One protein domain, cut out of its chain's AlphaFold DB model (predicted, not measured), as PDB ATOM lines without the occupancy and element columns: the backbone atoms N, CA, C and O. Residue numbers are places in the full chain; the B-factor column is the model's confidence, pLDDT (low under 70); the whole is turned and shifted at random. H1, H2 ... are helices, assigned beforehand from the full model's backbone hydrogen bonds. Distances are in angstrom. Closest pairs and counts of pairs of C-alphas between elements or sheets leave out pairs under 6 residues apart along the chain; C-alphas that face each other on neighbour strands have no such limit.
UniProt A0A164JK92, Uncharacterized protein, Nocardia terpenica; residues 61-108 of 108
ATOM      1  N   VAL A  61      30.225  33.715 141.130       85.44
ATOM      2  CA  VAL A  61      29.809  32.659 142.060       85.44
ATOM      3  C   VAL A  61      30.960  31.692 142.319       85.44
ATOM      4  O   VAL A  61      31.813  31.468 141.456       85.44
ATOM      5  N   VAL A  62      30.989  31.089 143.510       90.12
ATOM      6  CA  VAL A  62      31.934  30.004 143.799       90.12
ATOM      7  C   VAL A  62      31.516  28.772 143.001       90.12
ATOM      8  O   VAL A  62      30.469  28.182 143.248       90.12
ATOM      9  N   PHE A  63      32.362  28.363 142.060       86.06
ATOM     10  CA  PHE A  63      32.175  27.162 141.254       86.06
ATOM     11  C   PHE A  63      33.294  26.165 141.562       86.06
ATOM     12  O   PHE A  63      34.452  26.390 141.211       86.06
ATOM     13  N   THR A  64      32.961  25.076 142.259       92.75
ATOM     14  CA  THR A  64      33.942  24.064 142.683       92.75
ATOM     15  C   THR A  64      33.799  22.802 141.846       92.75
ATOM     16  O   THR A  64      32.708  22.258 141.706       92.75
ATOM     17  N   VAL A  65      34.922  22.311 141.323       93.00
ATOM     18  CA  VAL A  65      34.995  21.091 140.511       93.00
ATOM     19  C   VAL A  65      36.138  20.201 140.978       93.00
ATOM     20  O   VAL A  65      37.147  20.681 141.499       93.00
ATOM     21  N   LYS A  66      36.003  18.891 140.759       96.50
ATOM     22  CA  LYS A  66      37.115  17.950 140.929       96.50
ATOM     23  C   LYS A  66      38.018  18.012 139.698       96.50
ATOM     24  O   LYS A  66      37.533  17.921 138.574       96.50
ATOM     25  N   LEU A  67      39.327  18.121 139.918       95.06
ATOM     26  CA  LEU A  67      40.353  18.067 138.876       95.06
ATOM     27  C   LEU A  67      41.445  17.073 139.286       95.06
ATOM     28  O   LEU A  67      41.770  16.999 140.474       95.06
ATOM     29  N   PRO A  68      42.064  16.350 138.334       97.88
ATOM     30  CA  PRO A  68      43.294  15.617 138.608       97.88
ATOM     31  C   PRO A  68      44.345  16.541 139.236       97.88
ATOM     32  O   PRO A  68      44.537  17.667 138.768       97.88
ATOM     33  N   ALA A  69      45.052  16.071 140.267       97.38
ATOM     34  CA  ALA A  69      46.001  16.892 141.028       97.38
ATOM     35  C   ALA A  69      47.072  17.546 140.134       97.38
ATOM     36  O   ALA A  69      47.379  18.728 140.289       97.38
ATOM     37  N   VAL A  70      47.565  16.804 139.136       97.88
ATOM     38  CA  VAL A  70      48.526  17.298 138.140       97.88
ATOM     39  C   VAL A  70      47.953  18.472 137.339       97.88
ATOM     40  O   VAL A  70      48.639  19.470 137.122       97.88
ATOM     41  N   LEU A  71      46.682  18.401 136.931       97.12
ATOM     42  CA  LEU A  71      46.030  19.486 136.196       97.12
ATOM     43  C   LEU A  71      45.825  20.716 137.086       97.12
ATOM     44  O   LEU A  71      46.112  21.831 136.658       97.12
ATOM     45  N   ALA A  72      45.398  20.517 138.335       97.19
ATOM     46  CA  ALA A  72      45.279  21.607 139.300       97.19
ATOM     47  C   ALA A  72      46.630  22.312 139.539       97.19
ATOM     48  O   ALA A  72      46.669  23.539 139.622       97.19
ATOM     49  N   GLY A  73      47.734  21.557 139.594       97.88
ATOM     50  CA  GLY A  73      49.096  22.102 139.637       97.88
ATOM     51  C   GLY A  73      49.398  22.993 138.431       97.88
ATOM     52  O   GLY A  73      49.677  24.178 138.596       97.88
ATOM     53  N   ARG A  74      49.202  22.473 137.214       97.69
ATOM     54  CA  ARG A  74      49.448  23.219 135.964       97.69
ATOM     55  C   ARG A  74      48.640  24.513 135.859       97.69
ATOM     56  O   ARG A  74      49.169  25.525 135.402       97.69
ATOM     57  N   VAL A  75      47.374  24.501 136.279       96.94
ATOM     58  CA  VAL A  75      46.526  25.707 136.301       96.94
ATOM     59  C   VAL A  75      47.097  26.752 137.262       96.94
ATOM     60  O   VAL A  75      47.193  27.925 136.901       96.94
ATOM     61  N   ARG A  76      47.523  26.338 138.464       97.25
ATOM     62  CA  ARG A  76      48.153  27.238 139.444       97.25
ATOM     63  C   ARG A  76      49.453  27.829 138.909       97.25
ATOM     64  O   ARG A  76      49.656  29.034 139.027       97.25
ATOM     65  N   ASP A  77      50.302  27.012 138.300       98.06
ATOM     66  CA  ASP A  77      51.592  27.460 137.771       98.06
ATOM     67  C   ASP A  77      51.410  28.437 136.608       98.06
ATOM     68  O   ASP A  77      52.061  29.480 136.577       98.06
ATOM     69  N   ARG A  78      50.452  28.176 135.708       97.31
ATOM     70  CA  ARG A  78      50.115  29.097 134.614       97.31
ATOM     71  C   ARG A  78      49.548  30.421 135.120       97.31
ATOM     72  O   ARG A  78      49.916  31.466 134.592       97.31
ATOM     73  N   ALA A  79      48.680  30.393 136.130       96.12
ATOM     74  CA  ALA A  79      48.135  31.606 136.734       96.12
ATOM     75  C   ALA A  79      49.252  32.466 137.352       96.12
ATOM     76  O   ALA A  79      49.354  33.654 137.044       96.12
ATOM     77  N   ARG A  80      50.160  31.848 138.129       96.88
ATOM     78  CA  ARG A  80      51.328  32.538 138.705       96.88
ATOM     79  C   ARG A  80      52.271  33.075 137.631       96.88
ATOM     80  O   ARG A  80      52.627  34.247 137.672       96.88
ATOM     81  N   GLY A  81      52.641  32.252 136.649       96.88
ATOM     82  CA  GLY A  81      53.547  32.652 135.569       96.88
ATOM     83  C   GLY A  81      53.004  33.802 134.718       96.88
ATOM     84  O   GLY A  81      53.776  34.578 134.171       96.88
ATOM     85  N   SER A  82      51.680  33.949 134.637       91.81
ATOM     86  CA  SER A  82      51.018  35.027 133.890       91.81
ATOM     87  C   SER A  82      50.503  36.175 134.754       91.81
ATOM     88  O   SER A  82      49.846  37.059 134.217       91.81
ATOM     89  N   GLN A  83      50.785  36.172 136.061       94.94
ATOM     90  CA  GLN A  83      50.375  37.225 137.000       94.94
ATOM     91  C   GLN A  83      48.859  37.514 136.981       94.94
ATOM     92  O   GLN A  83      48.423  38.648 137.164       94.94
ATOM     93  N   ILE A  84      48.041  36.476 136.782       92.44
ATOM     94  CA  ILE A  84      46.575  36.561 136.853       92.44
ATOM     95  C   ILE A  84      46.031  35.588 137.894       92.44
ATOM     96  O   ILE A  84      46.677  34.607 138.262       92.44
ATOM     97  N   THR A  85      44.816  35.839 138.377       94.00
ATOM     98  CA  THR A  85      44.169  34.927 139.326       94.00
ATOM     99  C   THR A  85      43.769  33.622 138.637       94.00
ATOM    100  O   THR A  85      43.486  33.587 137.438       94.00
ATOM    101  N   ILE A  86      43.692  32.537 139.414       93.94
ATOM    102  CA  ILE A  86      43.179  31.249 138.923       93.94
ATOM    103  C   ILE A  86      41.767  31.429 138.357       93.94
ATOM    104  O   ILE A  86      41.481  30.927 137.277       93.94
ATOM    105  N   SER A  87      40.911  32.196 139.038       91.50
ATOM    106  CA  SER A  87      39.548  32.475 138.577       91.50
ATOM    107  C   SER A  87      39.524  33.195 137.228       91.50
ATOM    108  O   SER A  87      38.748  32.804 136.365       91.50
ATOM    109  N   ALA A  88      40.390  34.191 137.006       90.56
ATOM    110  CA  ALA A  88      40.472  34.899 135.725       90.56
ATOM    111  C   ALA A  88      40.957  33.981 134.594       90.56
ATOM    112  O   ALA A  88      40.369  33.967 133.513       90.56
ATOM    113  N   LEU A  89      41.986  33.169 134.859       95.19
ATOM    114  CA  LEU A  89      42.490  32.184 133.902       95.19
ATOM    115  C   LEU A  89      41.403  31.164 133.528       95.19
ATOM    116  O   LEU A  89      41.189  30.890 132.349       95.19
ATOM    117  N   VAL A  90      40.714  30.609 134.528       94.38
ATOM    118  CA  VAL A  90      39.663  29.601 134.333       94.38
ATOM    119  C   VAL A  90      38.454  30.201 133.618       94.38
ATOM    120  O   VAL A  90      37.939  29.577 132.697       94.38
ATOM    121  N   ALA A  91      38.028  31.415 133.974       91.50
ATOM    122  CA  ALA A  91      36.929  32.099 133.298       91.50
ATOM    123  C   ALA A  91      37.230  32.333 131.810       91.50
ATOM    124  O   ALA A  91      36.381  32.044 130.968       91.50
ATOM    125  N   ALA A  92      38.444  32.788 131.474       89.88
ATOM    126  CA  ALA A  92      38.862  32.969 130.085       89.88
ATOM    127  C   ALA A  92      38.858  31.638 129.316       89.88
ATOM    128  O   ALA A  92      38.243  31.543 128.254       89.88
ATOM    129  N   ALA A  93      39.464  30.592 129.889       93.12
ATOM    130  CA  ALA A  93      39.527  29.272 129.265       93.12
ATOM    131  C   ALA A  93      38.134  28.658 129.044       93.12
ATOM    132  O   ALA A  93      37.870  28.105 127.979       93.12
ATOM    133  N   LEU A  94      37.231  28.767 130.026       92.56
ATOM    134  CA  LEU A  94      35.857  28.273 129.904       92.56
ATOM    135  C   LEU A  94      35.049  29.077 128.881       92.56
ATOM    136  O   LEU A  94      34.322  28.480 128.095       92.56
ATOM    137  N   THR A  95      35.198  30.403 128.853       89.44
ATOM    138  CA  THR A  95      34.519  31.266 127.872       89.44
ATOM    139  C   THR A  95      34.928  30.894 126.450       89.44
ATOM    140  O   THR A  95      34.075  30.673 125.592       89.44
ATOM    141  N   GLU A  96      36.234  30.762 126.214       89.81
ATOM    142  CA  GLU A  96      36.773  30.363 124.915       89.81
ATOM    143  C   GLU A  96      36.312  28.954 124.521       89.81
ATOM    144  O   GLU A  96      35.898  28.724 123.386       89.81
ATOM    145  N   PHE A  97      36.350  28.009 125.459       88.75
ATOM    146  CA  PHE A  97      35.914  26.639 125.223       88.75
ATOM    147  C   PHE A  97      34.423  26.549 124.865       88.75
ATOM    148  O   PHE A  97      34.066  25.861 123.910       88.75
ATOM    149  N   LEU A  98      33.557  27.265 125.587       88.38
ATOM    150  CA  LEU A  98      32.112  27.262 125.347       88.38
ATOM    151  C   LEU A  98      31.741  27.947 124.026       88.38
ATOM    152  O   LEU A  98      30.831  27.486 123.340       88.38
ATOM    153  N   ALA A  99      32.479  28.986 123.621       86.25
ATOM    154  CA  ALA A  99      32.273  29.659 122.338       86.25
ATOM    155  C   ALA A  99      32.550  28.751 121.122       86.25
ATOM    156  O   ALA A  99      31.966  28.950 120.059       86.25
ATOM    157  N   ARG A 100      33.409  27.730 121.264       86.19
ATOM    158  CA  ARG A 100      33.764  26.786 120.183       86.19
ATOM    159  C   ARG A 100      32.693  25.715 119.904       86.19
ATOM    160  O   ARG A 100      32.766  25.045 118.874       86.19
ATOM    161  N   GLY A 101      31.700  25.564 120.783       72.88
ATOM    162  CA  GLY A 101      30.569  24.641 120.634       72.88
ATOM    163  C   GLY A 101      30.883  23.144 120.875       72.88
ATOM    164  O   GLY A 101      32.041  22.723 120.857       72.88
ATOM    165  N   PRO A 102      29.857  22.286 121.083       64.25
ATOM    166  CA  PRO A 102      30.033  20.889 121.527       64.25
ATOM    167  C   PRO A 102      30.716  19.949 120.516       64.25
ATOM    168  O   PRO A 102      31.180  18.870 120.885       64.25
ATOM    169  N   GLY A 103      30.776  20.329 119.235       56.78
ATOM    170  CA  GLY A 103      31.241  19.464 118.141       56.78
ATOM    171  C   GLY A 103      32.735  19.119 118.168       56.78
ATOM    172  O   GLY A 103      33.145  18.152 117.528       56.78
ATOM    173  N   GLN A 104      33.553  19.857 118.927       54.41
ATOM    174  CA  GLN A 104      35.002  19.621 119.018       54.41
ATOM    175  C   GLN A 104      35.413  18.693 120.173       54.41
ATOM    176  O   GLN A 104      36.550  18.229 120.204       54.41
ATOM    177  N   LEU A 105      34.498  18.360 121.089       53.69
ATOM    178  CA  LEU A 105      34.776  17.446 122.208       53.69
ATOM    179  C   LEU A 105      34.808  15.966 121.807       53.69
ATOM    180  O   LEU A 105      35.329  15.148 122.556       53.69
ATOM    181  N   ARG A 106      34.255  15.612 120.639       53.84
ATOM    182  CA  ARG A 106      34.132  14.217 120.173       53.84
ATOM    183  C   ARG A 106      35.265  13.733 119.268       53.84
ATOM    184  O   ARG A 106      35.201  12.607 118.788       53.84
ATOM    185  N   ARG A 107      36.286  14.552 119.006       51.28
ATOM    186  CA  ARG A 107      37.448  14.140 118.203       51.28
ATOM    187  C   ARG A 107      38.710  14.085 119.055       51.28
ATOM    188  O   ARG A 107      39.568  14.948 118.904       51.28
ATOM    189  N   ARG A 108      38.814  13.087 119.931       46.88
ATOM    190  CA  ARG A 108      40.085  12.491 120.362       46.88
ATOM    191  C   ARG A 108      39.865  11.036 120.726       46.88
ATOM    192  O   ARG A 108      38.844  10.773 121.395       46.88
TER     193      ARG A 108
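Overview. This is residues 61 to 108 of the 108 residues of an uncharacterized protein of Nocardia terpenica (UniProt A0A164JK92). Picture two helices meeting in an L: H2, the longest helix, makes one arm, and H1, just before it, makes the other. An unnamed lead, residues 61 to 68, runs into H1, and an unnamed tail, residues 100 to 108, follows the far end of H2. The 48 printed residues, with two named helices, H1 then H2, and no named strand, are all helix by class. The whole is loose, with a radius of gyration of the C-alphas of 12.3 A, spanning 31 by 22 by 20 A.

Along the chain. Find C-alpha 86 at (43.179, 31.249, 138.923); from there H2, residues 86 to 99, runs 19.9 A to C-alpha 99 at (32.273, 29.659, 122.338). H1, residues 69 to 81, begins at C-alpha 69, (46.001, 16.892, 141.028), and is 18.3 A long.

Arrangement. Look at residues 86 to 89, where H2 touches residues 75 to 79 of H1; the closest C-alphas, of Ala 79 and Ile 86, are 5.4 A apart. The lines are about perpendicular, at 75 degrees. In H1 and H2 every O i to N i+4 pair is within hydrogen-bond range.

Size, cuts and confidence. The C-alphas farthest apart, of Gln 83 and Arg 106, are 32.8 A apart. The printed part has no cut, and the link from H1 to H2 is tight. Confidence is low, under 70, at residues 102 to 108.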